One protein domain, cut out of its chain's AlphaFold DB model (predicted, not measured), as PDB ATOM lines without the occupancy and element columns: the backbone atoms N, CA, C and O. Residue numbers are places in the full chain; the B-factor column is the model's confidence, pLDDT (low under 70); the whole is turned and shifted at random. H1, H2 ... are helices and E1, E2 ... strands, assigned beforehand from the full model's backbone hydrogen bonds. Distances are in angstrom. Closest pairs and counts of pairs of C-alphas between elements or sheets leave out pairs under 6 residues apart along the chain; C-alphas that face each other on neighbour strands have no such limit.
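AT A GLANCE: This is residues 30 to 38 and 46 to 171 of the 174 residues of an uncharacterized protein of Cycloclasticus sp. symbiont of Poecilosclerida sp. M (UniProt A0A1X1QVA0). A strongly twisted wall of four strands, E1 to E4, makes one end of this domain with H1 packed on it, and H3 and H4, running opposite ways, make the other end. H2 and H5 lie between these two ends, and the short H6 sits beside E4. The printed part has 135 residues with six named helices and four named strands, in the order H1 H2 H3 H4 H5 E1 E2 E3 E4 H6, and its class is mixed, helices and strands. The sheet runs E1 E2 E3 E4, antiparallel throughout; the whole is compact, with a radius of gyration of the C-alphas of 15.8 A and spans of 45 by 35 by 26 A.

HOW THE PARTS SIT: Start at H1, residues 30 to 38, which is on the sheet of E1, residues 113 to 124, E2, 127 to 136, E3, 139 to 146, and E4, 157 to 162. H1 comes closest to E4 at the C-alphas of Ile 31 and Ile 157, 7.1 A apart. H2, residues 46 to 53, only grazes the sheet with residues 49 to 53; its closest C-alphas to E4 are Phe 52 and Ile 157, 5.1 A. H3, residues 58 to 70, and H4, residues 78 to 88, form a helical hairpin that only just touches, with 3 pairs of C-alphas within 8 A, the closest Cys 68 and Cys 80 at 5.5 A. H5, residues 97 to 105, touches residues 59 to 64 of H3, about perpendicular at 81 degrees, the closest C-alphas being Glu 60 and Phe 98, 5.2 A. H5 and H1 only just touch, with 3 pairs within 8 A, the closest Leu 38 and Lys 103 at 6.4 A. H3 and H4 are apart from the four strands. The strands form a meander, each the antiparallel neighbour of the one before: look for N 119 and O 131 at 2.8 A, N 132 and O 143 at 2.9 A, and N 144 and O 158 at 2.8 A, within hydrogen-bond range. H6, residues 167 to 170, is only just at the sheet's level, with a height of 4.0 A. Every O i to N i+4 pair is within range in H1, H3, H4 and H5, against 2 of 4 in H2; H6 is too short for one.

IN THESE COORDINATES: Find C-alpha 30 at (-56.613, -23.339, 33.328), where H1 begins. H3 spans 18.3 A and H4 15.4 A. E1 begins at C-alpha 113, (-60.421, -32.903, 22.218), bends by 61 degrees at residue 121 and spans 27.7 A; E2 spans 27.3 A and E3 22.4 A. H6 ends at C-alpha 170, (-42.548, -43.342, 29.165).

THE WHOLE: The two C-alphas farthest apart, Lys 78 and Ile 116, are 46.0 A apart. Residues 39 to 45 are not printed, and C-alphas 38 and 46 stand 13.2 A apart across this cut. Of the links printed whole, none is long. The mean pLDDT of the printed part is 88.4, with residue 56, residues 121 to 127 and residues 149 to 155 under 70.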
ATOM      1  N   THR A  30     -58.009 -22.876  33.371       84.06
ATOM      2  CA  THR A  30     -56.613 -23.339  33.328       84.06
ATOM      3  C   THR A  30     -56.480 -24.730  32.685       84.06
ATOM      4  O   THR A  30     -55.486 -25.009  32.016       84.06
ATOM      5  N   ILE A  31     -57.475 -25.613  32.856       88.88
ATOM      6  CA  ILE A  31     -57.482 -26.949  32.239       88.88
ATOM      7  C   ILE A  31     -57.589 -26.831  30.724       88.88
ATOM      8  O   ILE A  31     -56.826 -27.482  30.010       88.88
ATOM      9  N   PHE A  32     -58.500 -25.989  30.236       90.56
ATOM     10  CA  PHE A  32     -58.658 -25.767  28.804       90.56
ATOM     11  C   PHE A  32     -57.413 -25.114  28.210       90.56
ATOM     12  O   PHE A  32     -56.930 -25.596  27.192       90.56
ATOM     13  N   ASP A  33     -56.805 -24.142  28.895       91.44
ATOM     14  CA  ASP A  33     -55.544 -23.536  28.451       91.44
ATOM     15  C   ASP A  33     -54.417 -24.573  28.299       91.44
ATOM     16  O   ASP A  33     -53.617 -24.511  27.356       91.44
ATOM     17  N   PHE A  34     -54.340 -25.547  29.214       94.31
ATOM     18  CA  PHE A  34     -53.350 -26.618  29.128       94.31
ATOM     19  C   PHE A  34     -53.643 -27.588  27.976       94.31
ATOM     20  O   PHE A  34     -52.734 -27.958  27.230       94.31
ATOM     21  N   VAL A  35     -54.905 -27.990  27.797       95.56
ATOM     22  CA  VAL A  35     -55.304 -28.873  26.691       95.56
ATOM     23  C   VAL A  35     -55.087 -28.183  25.343       95.56
ATOM     24  O   VAL A  35     -54.505 -28.783  24.438       95.56
ATOM     25  N   ASP A  36     -55.445 -26.906  25.227       95.12
ATOM     26  CA  ASP A  36     -55.213 -26.078  24.043       95.12
ATOM     27  C   ASP A  36     -53.718 -25.996  23.704       95.12
ATOM     28  O   ASP A  36     -53.328 -26.048  22.536       95.12
ATOM     29  N   LEU A  37     -52.845 -25.945  24.713       95.50
ATOM     30  CA  LEU A  37     -51.397 -26.009  24.525       95.50
ATOM     31  C   LEU A  37     -50.935 -27.369  23.963       95.50
ATOM     32  O   LEU A  37     -50.058 -27.387  23.087       95.50
ATOM     33  N   LEU A  38     -51.528 -28.483  24.410       96.75
ATOM     34  CA  LEU A  38     -51.239 -29.825  23.885       96.75
ATOM     35  C   LEU A  38     -51.705 -29.996  22.435       96.75
ATOM     36  O   LEU A  38     -51.014 -30.656  21.656       96.75
ATOM     37  N   LEU A  46     -40.593 -23.249  26.716       95.19
ATOM     38  CA  LEU A  46     -40.335 -23.628  28.101       95.19
ATOM     39  C   LEU A  46     -41.115 -22.720  29.064       95.19
ATOM     40  O   LEU A  46     -41.727 -23.201  30.007       95.19
ATOM     41  N   SER A  47     -41.227 -21.427  28.752       94.12
ATOM     42  CA  SER A  47     -42.047 -20.488  29.529       94.12
ATOM     43  C   SER A  47     -43.547 -20.804  29.485       94.12
ATOM     44  O   SER A  47     -44.257 -20.492  30.436       94.12
ATOM     45  N   ASP A  48     -44.062 -21.401  28.405       94.38
ATOM     46  CA  ASP A  48     -45.453 -21.866  28.375       94.38
ATOM     47  C   ASP A  48     -45.657 -23.096  29.254       94.38
ATOM     48  O   ASP A  48     -46.674 -23.196  29.930       94.38
ATOM     49  N   TYR A  49     -44.684 -24.003  29.264       92.94
ATOM     50  CA  TYR A  49     -44.683 -25.174  30.130       92.94
ATOM     51  C   TYR A  49     -44.607 -24.796  31.621       92.94
ATOM     52  O   TYR A  49     -45.405 -25.292  32.419       92.94
ATOM     53  N   GLU A  50     -43.729 -23.854  31.987       91.00
ATOM     54  CA  GLU A  50     -43.556 -23.359  33.363       91.00
ATOM     55  C   GLU A  50     -44.849 -22.801  33.971       91.00
ATOM     56  O   GLU A  50     -45.039 -22.895  35.183       91.00
ATOM     57  N   LYS A  51     -45.759 -22.251  33.151       89.19
ATOM     58  CA  LYS A  51     -47.068 -21.765  33.625       89.19
ATOM     59  C   LYS A  51     -47.890 -22.865  34.289       89.19
ATOM     60  O   LYS A  51     -48.690 -22.550  35.157       89.19
ATOM     61  N   PHE A  52     -47.708 -24.120  33.879       89.62
ATOM     62  CA  PHE A  52     -48.499 -25.252  34.359       89.62
ATOM     63  C   PHE A  52     -47.703 -26.175  35.276       89.62
ATOM     64  O   PHE A  52     -48.239 -26.619  36.287       89.62
ATOM     65  N   TYR A  53     -46.432 -26.441  34.963       87.25
ATOM     66  CA  TYR A  53     -45.593 -27.362  35.737       87.25
ATOM     67  C   TYR A  53     -44.751 -26.684  36.822       87.25
ATOM     68  O   TYR A  53     -44.262 -27.360  37.728       87.25
ATOM     69  N   GLY A  54     -44.621 -25.358  36.773       82.12
ATOM     70  CA  GLY A  54     -43.659 -24.619  37.581       82.12
ATOM     71  C   GLY A  54     -42.251 -24.643  36.983       82.12
ATOM     72  O   GLY A  54     -41.982 -25.283  35.966       82.12
ATOM     73  N   GLN A  55     -41.346 -23.897  37.611       78.06
ATOM     74  CA  GLN A  55     -39.933 -23.877  37.229       78.06
ATOM     75  C   GLN A  55     -39.233 -25.160  37.681       78.06
ATOM     76  O   GLN A  55     -39.526 -25.677  38.760       78.06
ATOM     77  N   SER A  56     -38.274 -25.630  36.881       69.25
ATOM     78  CA  SER A  56     -37.417 -26.782  37.200       69.25
ATOM     79  C   SER A  56     -38.171 -28.082  37.504       69.25
ATOM     80  O   SER A  56     -37.718 -28.891  38.314       69.25
ATOM     81  N   SER A  57     -39.333 -28.288  36.892       81.62
ATOM     82  CA  SER A  57     -40.095 -29.522  37.060       81.62
ATOM     83  C   SER A  57     -39.367 -30.733  36.475       81.62
ATOM     84  O   SER A  57     -38.666 -30.669  35.462       81.62
ATOM     85  N   GLU A  58     -39.573 -31.865  37.142       85.00
ATOM     86  CA  GLU A  58     -38.843 -33.112  36.927       85.00
ATOM     87  C   GLU A  58     -38.942 -33.635  35.489       85.00
ATOM     88  O   GLU A  58     -37.951 -34.108  34.942       85.00
ATOM     89  N   GLN A  59     -40.107 -33.509  34.843       88.75
ATOM     90  CA  GLN A  59     -40.305 -34.050  33.497       88.75
ATOM     91  C   GLN A  59     -39.453 -33.322  32.455       88.75
ATOM     92  O   GLN A  59     -38.870 -33.966  31.590       88.75
ATOM     93  N   GLU A  60     -39.351 -31.995  32.520       92.06
ATOM     94  CA  GLU A  60     -38.518 -31.243  31.578       92.06
ATOM     95  C   GLU A  60     -37.029 -31.522  31.816       92.06
ATOM     96  O   GLU A  60     -36.293 -31.738  30.852       92.06
ATOM     97  N   LEU A  61     -36.608 -31.618  33.084       90.38
ATOM     98  CA  LEU A  61     -35.237 -31.978  33.446       90.38
ATOM     99  C   LEU A  61     -34.864 -33.387  32.959       90.38
ATOM    100  O   LEU A  61     -33.787 -33.572  32.401       90.38
ATOM    101  N   ALA A  62     -35.751 -34.374  33.100       90.44
ATOM    102  CA  ALA A  62     -35.508 -35.730  32.605       90.44
ATOM    103  C   ALA A  62     -35.229 -35.744  31.089       90.44
ATOM    104  O   ALA A  62     -34.332 -36.442  30.613       90.44
ATOM    105  N   PHE A  63     -35.944 -34.918  30.318       92.25
ATOM    106  CA  PHE A  63     -35.682 -34.765  28.884       92.25
ATOM    107  C   PHE A  63     -34.370 -34.035  28.577       92.25
ATOM    108  O   PHE A  63     -33.717 -34.353  27.584       92.25
ATOM    109  N   GLU A  64     -33.965 -33.073  29.404       93.00
ATOM    110  CA  GLU A  64     -32.657 -32.424  29.276       93.00
ATOM    111  C   GLU A  64     -31.513 -33.410  29.492       93.00
ATOM    112  O   GLU A  64     -30.596 -33.472  28.672       93.00
ATOM    113  N   LEU A  65     -31.598 -34.208  30.558       91.50
ATOM    114  CA  LEU A  65     -30.594 -35.217  30.892       91.50
ATOM    115  C   LEU A  65     -30.485 -36.272  29.793       91.50
ATOM    116  O   LEU A  65     -29.379 -36.596  29.366       91.50
ATOM    117  N   ARG A  66     -31.615 -36.704  29.229       89.94
ATOM    118  CA  ARG A  66     -31.623 -37.597  28.068       89.94
ATOM    119  C   ARG A  66     -30.888 -37.009  26.862       89.94
ATOM    120  O   ARG A  66     -30.172 -37.728  26.177       89.94
ATOM    121  N   ILE A  67     -31.034 -35.713  26.581       92.69
ATOM    122  CA  ILE A  67     -30.273 -35.074  25.495       92.69
ATOM    123  C   ILE A  67     -28.773 -35.079  25.802       92.69
ATOM    124  O   ILE A  67     -27.970 -35.235  24.880       92.69
ATOM    125  N   CYS A  68     -28.378 -34.905  27.066       93.69
ATOM    126  CA  CYS A  68     -26.979 -35.044  27.458       93.69
ATOM    127  C   CYS A  68     -26.466 -36.464  27.186       93.69
ATOM    128  O   CYS A  68     -25.422 -36.612  26.552       93.69
ATOM    129  N   GLU A  69     -27.225 -37.491  27.570       92.56
ATOM    130  CA  GLU A  69     -26.894 -38.895  27.303       92.56
ATOM    131  C   GLU A  69     -26.805 -39.202  25.803       92.56
ATOM    132  O   GLU A  69     -25.818 -39.772  25.351       92.56
ATOM    133  N   GLU A  70     -27.777 -38.754  24.999       92.94
ATOM    134  CA  GLU A  70     -27.784 -38.925  23.534       92.94
ATOM    135  C   GLU A  70     -26.585 -38.245  22.845       92.94
ATOM    136  O   GLU A  70     -26.246 -38.566  21.705       92.94
ATOM    137  N   LYS A  71     -25.945 -37.290  23.527       95.12
ATOM    138  CA  LYS A  71     -24.742 -36.584  23.072       95.12
ATOM    139  C   LYS A  71     -23.448 -37.138  23.677       95.12
ATOM    140  O   LYS A  71     -22.399 -36.521  23.475       95.12
ATOM    141  N   ASP A  72     -23.514 -38.250  24.409       95.88
ATOM    142  CA  ASP A  72     -22.407 -38.830  25.178       95.88
ATOM    143  C   ASP A  72     -21.765 -37.821  26.153       95.88
ATOM    144  O   ASP A  72     -20.552 -37.813  26.392       95.88
ATOM    145  N   TRP A  73     -22.567 -36.908  26.705       96.75
ATOM    146  CA  TRP A  73     -22.124 -35.974  27.735       96.75
ATOM    147  C   TRP A  73     -22.399 -36.556  29.114       96.75
ATOM    148  O   TRP A  73     -23.541 -36.843  29.458       96.75
ATOM    149  N   ASP A  74     -21.356 -36.646  29.942       94.19
ATOM    150  CA  ASP A  74     -21.527 -36.901  31.373       94.19
ATOM    151  C   ASP A  74     -22.477 -35.849  31.976       94.19
ATOM    152  O   ASP A  74     -22.360 -34.653  31.676       94.19
ATOM    153  N   ILE A  75     -23.423 -36.283  32.812       92.38
ATOM    154  CA  ILE A  75     -24.472 -35.413  33.371       92.38
ATOM    155  C   ILE A  75     -23.907 -34.294  34.265       92.38
ATOM    156  O   ILE A  75     -24.543 -33.257  34.438       92.38
ATOM    157  N   TYR A  76     -22.684 -34.455  34.782       93.50
ATOM    158  CA  TYR A  76     -21.957 -33.446  35.558       93.50
ATOM    159  C   TYR A  76     -20.925 -32.682  34.718       93.50
ATOM    160  O   TYR A  76     -20.197 -31.826  35.233       93.50
ATOM    161  N   SER A  77     -20.846 -32.957  33.416       96.31
ATOM    162  CA  SER A  77     -19.954 -32.243  32.515       96.31
ATOM    163  C   SER A  77     -20.377 -30.786  32.345       96.31
ATOM    164  O   SER A  77     -21.556 -30.427  32.375       96.31
ATOM    165  N   LYS A  78     -19.389 -29.931  32.058       97.06
ATOM    166  CA  LYS A  78     -19.639 -28.528  31.711       97.06
ATOM    167  C   LYS A  78     -20.615 -28.396  30.539       97.06
ATOM    168  O   LYS A  78     -21.423 -27.481  30.553       97.06
ATOM    169  N   SER A  79     -20.551 -29.290  29.552       97.50
ATOM    170  CA  SER A  79     -21.420 -29.251  28.371       97.50
ATOM    171  C   SER A  79     -22.888 -29.465  28.735       97.50
ATOM    172  O   SER A  79     -23.721 -28.659  28.327       97.50
ATOM    173  N   CYS A  80     -23.195 -30.492  29.538       95.88
ATOM    174  CA  CYS A  80     -24.567 -30.767  29.970       95.88
ATOM    175  C   CYS A  80     -25.106 -29.637  30.860       95.88
ATOM    176  O   CYS A  80     -26.167 -29.081  30.585       95.88
ATOM    177  N   ILE A  81     -24.321 -29.205  31.855       95.44
ATOM    178  CA  ILE A  81     -24.707 -28.107  32.756       95.44
ATOM    179  C   ILE A  81     -24.927 -26.799  31.982       95.44
ATOM    180  O   ILE A  81     -25.895 -26.087  32.249       95.44
ATOM    181  N   SER A  82     -24.045 -26.466  31.032       96.12
ATOM    182  CA  SER A  82     -24.199 -25.280  30.179       96.12
ATOM    183  C   SER A  82     -25.452 -25.368  29.319       96.12
ATOM    184  O   SER A  82     -26.203 -24.401  29.284       96.12
ATOM    185  N   PHE A  83     -25.709 -26.517  28.691       95.12
ATOM    186  CA  PHE A  83     -26.915 -26.735  27.900       95.12
ATOM    187  C   PHE A  83     -28.186 -26.510  28.725       95.12
ATOM    188  O   PHE A  83     -29.003 -25.674  28.352       95.12
ATOM    189  N   THR A  84     -28.326 -27.186  29.869       93.06
ATOM    190  CA  THR A  84     -29.476 -27.000  30.762       93.06
ATOM    191  C   THR A  84     -29.600 -25.535  31.174       93.06
ATOM    192  O   THR A  84     -30.644 -24.918  30.985       93.06
ATOM    193  N   ARG A  85     -28.518 -24.920  31.662       92.94
ATOM    194  CA  ARG A  85     -28.550 -23.531  32.131       92.94
ATOM    195  C   ARG A  85     -28.962 -22.539  31.044       92.94
ATOM    196  O   ARG A  85     -29.791 -21.678  31.312       92.94
ATOM    197  N   GLU A  86     -28.403 -22.648  29.843       94.25
ATOM    198  CA  GLU A  86     -28.742 -21.763  28.722       94.25
ATOM    199  C   GLU A  86     -30.239 -21.808  28.413       94.25
ATOM    200  O   GLU A  86     -30.838 -20.771  28.113       94.25
ATOM    201  N   ARG A  87     -30.863 -22.984  28.569       93.94
ATOM    202  CA  ARG A  87     -32.299 -23.127  28.351       93.94
ATOM    203  C   ARG A  87     -33.125 -22.354  29.376       93.94
ATOM    204  O   ARG A  87     -34.013 -21.577  29.009       93.94
ATOM    205  N   TRP A  88     -32.790 -22.518  30.653       91.31
ATOM    206  CA  TRP A  88     -33.468 -21.844  31.765       91.31
ATOM    207  C   TRP A  88     -33.128 -20.347  31.871       91.31
ATOM    208  O   TRP A  88     -33.920 -19.578  32.411       91.31
ATOM    209  N   ASP A  89     -32.013 -19.893  31.291       93.94
ATOM    210  CA  ASP A  89     -31.665 -18.468  31.182       93.94
ATOM    211  C   ASP A  89     -32.512 -17.743  30.103       93.94
ATOM    212  O   ASP A  89     -32.552 -16.509  30.054       93.94
ATOM    213  N   SER A  90     -33.201 -18.466  29.207       93.88
ATOM    214  CA  SER A  90     -34.025 -17.887  28.129       93.88
ATOM    215  C   SER A  90     -35.306 -18.687  27.805       93.88
ATOM    216  O   SER A  90     -35.600 -18.939  26.632       93.88
ATOM    217  N   PRO A  91     -36.183 -18.973  28.788       93.25
ATOM    218  CA  PRO A  91     -37.274 -19.949  28.655       93.25
ATOM    219  C   PRO A  91     -38.341 -19.572  27.612       93.25
ATOM    220  O   PRO A  91     -39.053 -20.426  27.092       93.25
ATOM    221  N   LYS A  92     -38.466 -18.289  27.252       95.12
ATOM    222  CA  LYS A  92     -39.392 -17.837  26.192       95.12
ATOM    223  C   LYS A  92     -38.921 -18.179  24.777       95.12
ATOM    224  O   LYS A  92     -39.737 -18.198  23.862       95.12
ATOM    225  N   LYS A  93     -37.612 -18.354  24.580       95.00
ATOM    226  CA  LYS A  93     -37.004 -18.643  23.269       95.00
ATOM    227  C   LYS A  93     -36.798 -20.135  23.048       95.00
ATOM    228  O   LYS A  93     -36.682 -20.576  21.909       95.00
ATOM    229  N   GLU A  94     -36.767 -20.883  24.134       95.94
ATOM    230  CA  GLU A  94     -36.476 -22.302  24.148       95.94
ATOM    231  C   GLU A  94     -37.771 -23.094  24.064       95.94
ATOM    232  O   GLU A  94     -38.756 -22.752  24.715       95.94
ATOM    233  N   LYS A  95     -37.791 -24.150  23.248       95.81
ATOM    234  CA  LYS A  95     -38.929 -25.080  23.199       95.81
ATOM    235  C   LYS A  95     -38.994 -25.879  24.499       95.81
ATOM    236  O   LYS A  95     -37.933 -26.216  25.000       95.81
ATOM    237  N   SER A  96     -40.170 -26.245  25.007       96.06
ATOM    238  CA  SER A  96     -40.276 -27.302  26.031       96.06
ATOM    239  C   SER A  96     -40.011 -28.652  25.373       96.06
ATOM    240  O   SER A  96     -40.661 -28.992  24.382       96.06
ATOM    241  N   LEU A  97     -39.065 -29.425  25.899       95.44
ATOM    242  CA  LEU A  97     -38.759 -30.765  25.409       95.44
ATOM    243  C   LEU A  97     -39.876 -31.737  25.757       95.44
ATOM    244  O   LEU A  97     -40.295 -32.489  24.881       95.44
ATOM    245  N   PHE A  98     -40.387 -31.685  26.989       94.31
ATOM    246  CA  PHE A  98     -41.415 -32.613  27.442       94.31
ATOM    247  C   PHE A  98     -42.702 -32.463  26.623       94.31
ATOM    248  O   PHE A  98     -43.187 -33.434  26.045       94.31
ATOM    249  N   ILE A  99     -43.229 -31.239  26.496       95.44
ATOM    250  CA  ILE A  99     -44.459 -31.015  25.726       95.44
ATOM    251  C   ILE A  99     -44.238 -31.306  24.242       95.44
ATOM    252  O   ILE A  99     -45.108 -31.900  23.609       95.44
ATOM    253  N   THR A 100     -43.085 -30.930  23.679       95.75
ATOM    254  CA  THR A 100     -42.765 -31.267  22.282       95.75
ATOM    255  C   THR A 100     -42.797 -32.778  22.074       95.75
ATOM    256  O   THR A 100     -43.465 -33.252  21.159       95.75
ATOM    257  N   TRP A 101     -42.158 -33.539  22.965       95.12
ATOM    258  CA  TRP A 101     -42.167 -34.993  22.901       95.12
ATOM    259  C   TRP A 101     -43.578 -35.573  23.021       95.12
ATOM    260  O   TRP A 101     -43.926 -36.438  22.223       95.12
ATOM    261  N   VAL A 102     -44.415 -35.091  23.950       95.75
ATOM    262  CA  VAL A 102     -45.814 -35.552  24.068       95.75
ATOM    263  C   VAL A 102     -46.553 -35.338  22.746       95.75
ATOM    264  O   VAL A 102     -47.177 -36.262  22.221       95.75
ATOM    265  N   LYS A 103     -46.440 -34.138  22.171       96.62
ATOM    266  CA  LYS A 103     -47.126 -33.779  20.925       96.62
ATOM    267  C   LYS A 103     -46.682 -34.632  19.743       96.62
ATOM    268  O   LYS A 103     -47.514 -35.022  18.931       96.62
ATOM    269  N   GLU A 104     -45.390 -34.930  19.654       95.31
ATOM    270  CA  GLU A 104     -44.820 -35.773  18.599       95.31
ATOM    271  C   GLU A 104     -45.157 -37.254  18.803       95.31
ATOM    272  O   GLU A 104     -45.504 -37.950  17.850       95.31
ATOM    273  N   LYS A 105     -45.089 -37.742  20.046       94.81
ATOM    274  CA  LYS A 105     -45.305 -39.151  20.384       94.81
ATOM    275  C   LYS A 105     -46.759 -39.578  20.203       94.81
ATOM    276  O   LYS A 105     -46.991 -40.694  19.743       94.81
ATOM    277  N   PHE A 106     -47.696 -38.703  20.559       96.50
ATOM    278  CA  PHE A 106     -49.141 -38.960  20.544       96.50
ATOM    279  C   PHE A 106     -49.881 -38.154  19.465       96.50
ATOM    280  O   PHE A 106     -51.107 -38.137  19.428       96.50
ATOM    281  N   LEU A 107     -49.141 -37.476  18.577       96.88
ATOM    282  CA  LEU A 107     -49.666 -36.756  17.411       96.88
ATOM    283  C   LEU A 107     -50.835 -35.810  17.745       96.88
ATOM    284  O   LEU A 107     -51.842 -35.778  17.032       96.88
ATOM    285  N   THR A 108     -50.716 -35.046  18.835       97.50
ATOM    286  CA  THR A 108     -51.821 -34.234  19.376       97.50
ATOM    287  C   THR A 108     -52.030 -32.904  18.651       97.50
ATOM    288  O   THR A 108     -53.107 -32.324  18.755       97.50
ATOM    289  N   ALA A 109     -51.034 -32.409  17.910       96.38
ATOM    290  CA  ALA A 109     -51.135 -31.140  17.188       96.38
ATOM    291  C   ALA A 109     -52.294 -31.150  16.170       96.38
ATOM    292  O   ALA A 109     -52.460 -32.104  15.403       96.38
ATOM    293  N   GLY A 110     -53.119 -30.104  16.202       95.06
ATOM    294  CA  GLY A 110     -54.295 -29.927  15.354       95.06
ATOM    295  C   GLY A 110     -55.460 -30.874  15.667       95.06
ATOM    296  O   GLY A 110     -56.438 -30.905  14.917       95.06
ATOM    297  N   LYS A 111     -55.380 -31.678  16.736       97.50
ATOM    298  CA  LYS A 111     -56.455 -32.602  17.117       97.50
ATOM    299  C   LYS A 111     -57.572 -31.880  17.862       97.50
ATOM    300  O   LYS A 111     -57.339 -30.961  18.640       97.50
ATOM    301  N   SER A 112     -58.798 -32.350  17.657       95.50
ATOM    302  CA  SER A 112     -59.907 -32.039  18.556       95.50
ATOM    303  C   SER A 112     -59.735 -32.779  19.879       95.50
ATOM    304  O   SER A 112     -59.128 -33.856  19.917       95.50
ATOM    305  N   TYR A 113     -60.342 -32.239  20.929       96.00
ATOM    306  CA  TYR A 113     -60.421 -32.903  22.218       96.00
ATOM    307  C   TYR A 113     -61.844 -32.923  22.774       96.00
ATOM    308  O   TYR A 113     -62.681 -32.094  22.416       96.00
ATOM    309  N   GLU A 114     -62.093 -33.875  23.664       94.56
ATOM    310  CA  GLU A 114     -63.330 -34.012  24.429       94.56
ATOM    311  C   GLU A 114     -62.979 -34.310  25.888       94.56
ATOM    312  O   GLU A 114     -62.161 -35.185  26.170       94.56
ATOM    313  N   VAL A 115     -63.594 -33.593  26.830       92.69
ATOM    314  CA  VAL A 115     -63.490 -33.944  28.251       92.69
ATOM    315  C   VAL A 115     -64.438 -35.110  28.518       92.69
ATOM    316  O   VAL A 115     -65.654 -34.945  28.452       92.69
ATOM    317  N   ILE A 116     -63.875 -36.279  28.826       93.69
ATOM    318  CA  ILE A 116     -64.629 -37.507  29.104       93.69
ATOM    319  C   ILE A 116     -65.183 -37.465  30.526       93.69
ATOM    320  O   ILE A 116     -66.361 -37.737  30.761       93.69
ATOM    321  N   SER A 117     -64.320 -37.153  31.493       90.56
ATOM    322  CA  SER A 117     -64.692 -37.173  32.899       90.56
ATOM    323  C   SER A 117     -63.903 -36.155  33.714       90.56
ATOM    324  O   SER A 117     -62.752 -35.834  33.426       90.56
ATOM    325  N   VAL A 118     -64.552 -35.635  34.753       88.44
ATOM    326  CA  VAL A 118     -63.912 -34.845  35.803       88.44
ATOM    327  C   VAL A 118     -64.196 -35.576  37.098       88.44
ATOM    328  O   VAL A 118     -65.360 -35.757  37.462       88.44
ATOM    329  N   ASN A 119     -63.144 -36.026  37.768       86.50
ATOM    330  CA  ASN A 119     -63.232 -36.663  39.068       86.50
ATOM    331  C   ASN A 119     -62.745 -35.662  40.128       86.50
ATOM    332  O   ASN A 119     -61.530 -35.502  40.305       86.50
ATOM    333  N   PRO A 120     -63.672 -34.902  40.740       75.38
ATOM    334  CA  PRO A 120     -63.319 -33.847  41.671       75.38
ATOM    335  C   PRO A 120     -62.861 -34.414  43.017       75.38
ATOM    336  O   PRO A 120     -63.468 -35.335  43.554       75.38
ATOM    337  N   SER A 121     -61.845 -33.760  43.578       62.97
ATOM    338  CA  SER A 121     -61.407 -33.820  44.975       62.97
ATOM    339  C   SER A 121     -61.153 -35.221  45.534       62.97
ATOM    340  O   SER A 121     -61.961 -35.809  46.256       62.97
ATOM    341  N   LEU A 122     -59.958 -35.727  45.248       62.66
ATOM    342  CA  LEU A 122     -59.303 -36.691  46.122       62.66
ATOM    343  C   LEU A 122     -58.404 -35.899  47.081       62.66
ATOM    344  O   LEU A 122     -57.640 -35.038  46.648       62.66
ATOM    345  N   GLU A 123     -58.476 -36.168  48.382       61.06
ATOM    346  CA  GLU A 123     -57.450 -35.681  49.306       61.06
ATOM    347  C   GLU A 123     -56.233 -36.599  49.189       61.06
ATOM    348  O   GLU A 123     -56.292 -37.782  49.534       61.06
ATOM    349  N   TRP A 124     -55.110 -36.062  48.715       57.44
ATOM    350  CA  TRP A 124     -53.820 -36.739  48.819       57.44
ATOM    351  C   TRP A 124     -52.860 -35.840  49.584       57.44
ATOM    352  O   TRP A 124     -52.655 -34.688  49.216       57.44
ATOM    353  N   GLU A 125     -52.353 -36.346  50.708       59.44
ATOM    354  CA  GLU A 125     -51.451 -35.614  51.612       59.44
ATOM    355  C   GLU A 125     -52.001 -34.261  52.115       59.44
ATOM    356  O   GLU A 125     -51.240 -33.370  52.483       59.44
ATOM    357  N   GLY A 126     -53.331 -34.112  52.167       60.59
ATOM    358  CA  GLY A 126     -53.999 -32.873  52.582       60.59
ATOM    359  C   GLY A 126     -54.162 -31.834  51.467       60.59
ATOM    360  O   GLY A 126     -54.470 -30.681  51.764       60.59
ATOM    361  N   PHE A 127     -53.958 -32.221  50.203       65.62
ATOM    362  CA  PHE A 127     -54.185 -31.370  49.036       65.62
ATOM    363  C   PHE A 127     -55.405 -31.832  48.250       65.62
ATOM    364  O   PHE A 127     -55.511 -33.000  47.863       65.62
ATOM    365  N   GLU A 128     -56.300 -30.884  47.987       76.62
ATOM    366  CA  GLU A 128     -57.389 -31.066  47.039       76.62
ATOM    367  C   GLU A 128     -56.822 -31.072  45.619       76.62
ATOM    368  O   GLU A 128     -56.092 -30.162  45.207       76.62
ATOM    369  N   HIS A 129     -57.159 -32.111  44.866       80.62
ATOM    370  CA  HIS A 129     -56.839 -32.193  43.452       80.62
ATOM    371  C   HIS A 129     -57.989 -32.816  42.673       80.62
ATOM    372  O   HIS A 129     -58.801 -33.575  43.204       80.62
ATOM    373  N   SER A 130     -58.038 -32.499  41.386       86.88
ATOM    374  CA  SER A 130     -58.950 -33.117  40.429       86.88
ATOM    375  C   SER A 130     -58.166 -33.961  39.436       86.88
ATOM    376  O   SER A 130     -57.078 -33.573  39.003       86.88
ATOM    377  N   LEU A 131     -58.741 -35.097  39.048       90.88
ATOM    378  CA  LEU A 131     -58.289 -35.853  37.885       90.88
ATOM    379  C   LEU A 131     -59.256 -35.602  36.735       90.88
ATOM    380  O   LEU A 131     -60.468 -35.741  36.900       90.88
ATOM    381  N   ILE A 132     -58.722 -35.214  35.584       92.38
ATOM    382  CA  ILE A 132     -59.514 -34.896  34.399       92.38
ATOM    383  C   ILE A 132     -59.101 -35.827  33.278       92.38
ATOM    384  O   ILE A 132     -57.938 -35.861  32.892       92.38
ATOM    385  N   GLU A 133     -60.058 -36.573  32.752       95.38
ATOM    386  CA  GLU A 133     -59.851 -37.457  31.618       95.38
ATOM    387  C   GLU A 133     -60.265 -36.737  30.336       95.38
ATOM    388  O   GLU A 133     -61.402 -36.276  30.200       95.38
ATOM    389  N   VAL A 134     -59.331 -36.627  29.398       96.69
ATOM    390  CA  VAL A 134     -59.497 -35.914  28.133       96.69
ATOM    391  C   VAL A 134     -59.124 -36.847  26.992       96.69
ATOM    392  O   VAL A 134     -58.023 -37.393  26.961       96.69
ATOM    393  N   LEU A 135     -60.023 -37.008  26.026       97.69
ATOM    394  CA  LEU A 135     -59.717 -37.648  24.756       97.69
ATOM    395  C   LEU A 135     -59.090 -36.607  23.831       97.69
ATOM    396  O   LEU A 135     -59.734 -35.605  23.538       97.69
ATOM    397  N   ILE A 136     -57.869 -36.836  23.351       97.81
ATOM    398  CA  ILE A 136     -57.216 -36.003  22.333       97.81
ATOM    399  C   ILE A 136     -56.901 -36.886  21.128       97.81
ATOM    400  O   ILE A 136     -56.034 -37.759  21.185       97.81
ATOM    401  N   GLY A 137     -57.607 -36.664  20.017       95.94
ATOM    402  CA  GLY A 137     -57.549 -37.588  18.884       95.94
ATOM    403  C   GLY A 137     -58.032 -38.986  19.286       95.94
ATOM    404  O   GLY A 137     -59.213 -39.167  19.558       95.94
ATOM    405  N   GLU A 138     -57.126 -39.965  19.297       96.38
ATOM    406  CA  GLU A 138     -57.409 -41.356  19.696       96.38
ATOM    407  C   GLU A 138     -56.833 -41.740  21.068       96.38
ATOM    408  O   GLU A 138     -57.014 -42.872  21.509       96.38
ATOM    409  N   HIS A 139     -56.153 -40.806  21.738       98.06
ATOM    410  CA  HIS A 139     -55.442 -41.053  22.989       98.06
ATOM    411  C   HIS A 139     -56.189 -40.467  24.179       98.06
ATOM    412  O   HIS A 139     -56.659 -39.324  24.134       98.06
ATOM    413  N   THR A 140     -56.238 -41.222  25.271       98.06
ATOM    414  CA  THR A 140     -56.859 -40.773  26.518       98.06
ATOM    415  C   THR A 140     -55.791 -40.258  27.469       98.06
ATOM    416  O   THR A 140     -54.955 -41.018  27.956       98.06
ATOM    417  N   PHE A 141     -55.846 -38.967  27.765       97.88
ATOM    418  CA  PHE A 141     -54.986 -38.288  28.722       97.88
ATOM    419  C   PHE A 141     -55.700 -38.177  30.063       97.88
ATOM    420  O   PHE A 141     -56.848 -37.743  30.120       97.88
ATOM    421  N   VAL A 142     -55.005 -38.494  31.153       95.62
ATOM    422  CA  VAL A 142     -55.449 -38.139  32.503       95.62
ATOM    423  C   VAL A 142     -54.575 -37.004  33.004       95.62
ATOM    424  O   VAL A 142     -53.366 -37.162  33.182       95.62
ATOM    425  N   LEU A 143     -55.199 -35.859  33.236       93.88
ATOM    426  CA  LEU A 143     -54.574 -34.665  33.773       93.88
ATOM    427  C   LEU A 143     -54.759 -34.624  35.287       93.88
ATOM    428  O   LEU A 143     -55.863 -34.798  35.796       93.88
ATOM    429  N   PHE A 144     -53.671 -34.363  35.994       89.88
ATOM    430  CA  PHE A 144     -53.692 -33.952  37.388       89.88
ATOM    431  C   PHE A 144     -53.832 -32.433  37.440       89.88
ATOM    432  O   PHE A 144     -53.039 -31.731  36.816       89.88
ATOM    433  N   HIS A 145     -54.809 -31.930  38.189       87.81
ATOM    434  CA  HIS A 145     -54.998 -30.503  38.439       87.81
ATOM    435  C   HIS A 145     -55.003 -30.247  39.941       87.81
ATOM    436  O   HIS A 145     -55.859 -30.754  40.669       87.81
ATOM    437  N   ASN A 146     -54.047 -29.448  40.393       82.50
ATOM    438  CA  ASN A 146     -53.965 -28.997  41.769       82.50
ATOM    439  C   ASN A 146     -54.977 -27.869  41.992       82.50
ATOM    440  O   ASN A 146     -54.833 -26.789  41.423       82.50
ATOM    441  N   THR A 147     -55.999 -28.119  42.811       77.06
ATOM    442  CA  THR A 147     -57.064 -27.143  43.086       77.06
ATOM    443  C   THR A 147     -56.811 -26.336  44.360       77.06
ATOM    444  O   THR A 147     -57.639 -25.505  44.723       77.06
ATOM    445  N   ALA A 148     -55.678 -26.550  45.041       71.81
ATOM    446  CA  ALA A 148     -55.355 -25.844  46.273       71.81
ATOM    447  C   ALA A 148     -55.029 -24.353  45.998       71.81
ATOM    448  O   ALA A 148     -54.093 -24.062  45.251       71.81
ATOM    449  N   PRO A 149     -55.738 -23.398  46.631       55.91
ATOM    450  CA  PRO A 149     -55.663 -21.973  46.286       55.91
ATOM    451  C   PRO A 149     -54.355 -21.259  46.682       55.91
ATOM    452  O   PRO A 149     -54.056 -20.204  46.130       55.91
ATOM    453  N   ASP A 150     -53.553 -21.821  47.597       55.59
ATOM    454  CA  ASP A 150     -52.514 -21.067  48.325       55.59
ATOM    455  C   ASP A 150     -51.059 -21.525  48.087       55.59
ATOM    456  O   ASP A 150     -50.191 -21.293  48.935       55.59
ATOM    457  N   ARG A 151     -50.722 -22.169  46.958       54.78
ATOM    458  CA  ARG A 151     -49.314 -22.536  46.685       54.78
ATOM    459  C   ARG A 151     -48.613 -21.571  45.719       54.78
ATOM    460  O   ARG A 151     -48.962 -21.532  44.545       54.78
ATOM    461  N   PRO A 152     -47.569 -20.841  46.171       45.91
ATOM    462  CA  PRO A 152     -46.911 -19.811  45.366       45.91
ATOM    463  C   PRO A 152     -46.017 -20.340  44.233       45.91
ATOM    464  O   PRO A 152     -45.626 -19.555  43.380       45.91
ATOM    465  N   THR A 153     -45.678 -21.632  44.198       50.69
ATOM    466  CA  THR A 153     -44.897 -22.270  43.119       50.69
ATOM    467  C   THR A 153     -45.124 -23.787  43.169       50.69
ATOM    468  O   THR A 153     -44.823 -24.426  44.175       50.69
ATOM    469  N   GLY A 154     -45.707 -24.381  42.128       58.53
ATOM    470  CA  GLY A 154     -45.943 -25.826  42.056       58.53
ATOM    471  C   GLY A 154     -46.740 -26.223  40.816       58.53
ATOM    472  O   GLY A 154     -47.298 -25.357  40.148       58.53
ATOM    473  N   LEU A 155     -46.781 -27.529  40.528       65.25
ATOM    474  CA  LEU A 155     -47.590 -28.115  39.459       65.25
ATOM    475  C   LEU A 155     -49.051 -27.673  39.621       65.25
ATOM    476  O   LEU A 155     -49.729 -28.102  40.559       65.25
ATOM    477  N   LEU A 156     -49.512 -26.808  38.722       80.56
ATOM    478  CA  LEU A 156     -50.911 -26.423  38.588       80.56
ATOM    479  C   LEU A 156     -51.647 -27.513  37.820       80.56
ATOM    480  O   LEU A 156     -52.631 -28.056  38.315       80.56
ATOM    481  N   ILE A 157     -51.136 -27.875  36.640       87.50
ATOM    482  CA  ILE A 157     -51.693 -28.935  35.799       87.50
ATOM    483  C   ILE A 157     -50.566 -29.754  35.184       87.50
ATOM    484  O   ILE A 157     -49.614 -29.198  34.641       87.50
ATOM    485  N   GLY A 158     -50.700 -31.077  35.232       90.06
ATOM    486  CA  GLY A 158     -49.775 -31.997  34.587       90.06
ATOM    487  C   GLY A 158     -50.448 -33.229  34.008       90.06
ATOM    488  O   GLY A 158     -51.586 -33.548  34.330       90.06
ATOM    489  N   ILE A 159     -49.726 -33.948  33.156       93.88
ATOM    490  CA  ILE A 159     -50.155 -35.232  32.610       93.88
ATOM    491  C   ILE A 159     -49.772 -36.305  33.625       93.88
ATOM    492  O   ILE A 159     -48.595 -36.493  33.914       93.88
ATOM    493  N   SER A 160     -50.762 -37.011  34.159       92.38
ATOM    494  CA  SER A 160     -50.562 -38.144  35.064       92.38
ATOM    495  C   SER A 160     -50.361 -39.444  34.284       92.38
ATOM    496  O   SER A 160     -49.422 -40.204  34.541       92.38
ATOM    497  N   SER A 161     -51.217 -39.694  33.291       95.31
ATOM    498  CA  SER A 161     -51.153 -40.888  32.450       95.31
ATOM    499  C   SER A 161     -51.685 -40.636  31.042       95.31
ATOM    500  O   SER A 161     -52.427 -39.683  30.800       95.31
ATOM    501  N   ILE A 162     -51.271 -41.496  30.110       97.19
ATOM    502  CA  ILE A 162     -51.753 -41.535  28.728       97.19
ATOM    503  C   ILE A 162     -52.025 -42.998  28.374       97.19
ATOM    504  O   ILE A 162     -51.164 -43.859  28.594       97.19
ATOM    505  N   ASP A 163     -53.226 -43.283  27.875       96.44
ATOM    506  CA  ASP A 163     -53.714 -44.624  27.527       96.44
ATOM    507  C   ASP A 163     -53.586 -45.626  28.689       96.44
ATOM    508  O   ASP A 163     -53.149 -46.769  28.537       96.44
ATOM    509  N   GLY A 164     -53.913 -45.162  29.900       94.12
ATOM    510  CA  GLY A 164     -53.850 -45.958  31.128       94.12
ATOM    511  C   GLY A 164     -52.433 -46.237  31.645       94.12
ATOM    512  O   GLY A 164     -52.281 -46.933  32.648       94.12
ATOM    513  N   ARG A 165     -51.389 -45.692  31.006       95.00
ATOM    514  CA  ARG A 165     -49.993 -45.818  31.451       95.00
ATOM    515  C   ARG A 165     -49.504 -44.518  32.063       95.00
ATOM    516  O   ARG A 165     -49.661 -43.459  31.462       95.00
ATOM    517  N   SER A 166     -48.892 -44.596  33.244       92.75
ATOM    518  CA  SER A 166     -48.299 -43.428  33.908       92.75
ATOM    519  C   SER A 166     -47.316 -42.710  32.981       92.75
ATOM    520  O   SER A 166     -46.550 -43.374  32.278       92.75
ATOM    521  N   ILE A 167     -47.292 -41.375  33.010       90.00
ATOM    522  CA  ILE A 167     -46.347 -40.586  32.210       90.00
ATOM    523  C   ILE A 167     -44.895 -40.990  32.495       90.00
ATOM    524  O   ILE A 167     -44.096 -41.095  31.569       90.00
ATOM    525  N   TYR A 168     -44.589 -41.333  33.752       86.06
ATOM    526  CA  TYR A 168     -43.262 -41.771  34.185       86.06
ATOM    527  C   TYR A 168     -42.834 -43.094  33.546       86.06
ATOM    528  O   TYR A 168     -41.650 -43.305  33.353       86.06
ATOM    529  N   SER A 169     -43.774 -43.951  33.129       87.69
ATOM    530  CA  SER A 169     -43.435 -45.194  32.412       87.69
ATOM    531  C   SER A 169     -42.938 -44.970  30.980       87.69
ATOM    532  O   SER A 169     -42.451 -45.900  30.341       87.69
ATOM    533  N   TYR A 170     -43.099 -43.751  30.456       83.25
ATOM    534  CA  TYR A 170     -42.548 -43.342  29.165       83.25
ATOM    535  C   TYR A 170     -41.230 -42.574  29.298       83.25
ATOM    536  O   TYR A 170     -40.536 -42.390  28.294       83.25
ATOM    537  N   LEU A 171     -40.913 -42.104  30.506       73.06
ATOM    538  CA  LEU A 171     -39.626 -41.501  30.809       73.06
ATOM    539  C   LEU A 171     -38.610 -42.641  31.014       73.06
ATOM    540  O   LEU A 171     -38.995 -43.703  31.503       73.06
TER     541      LEU A 171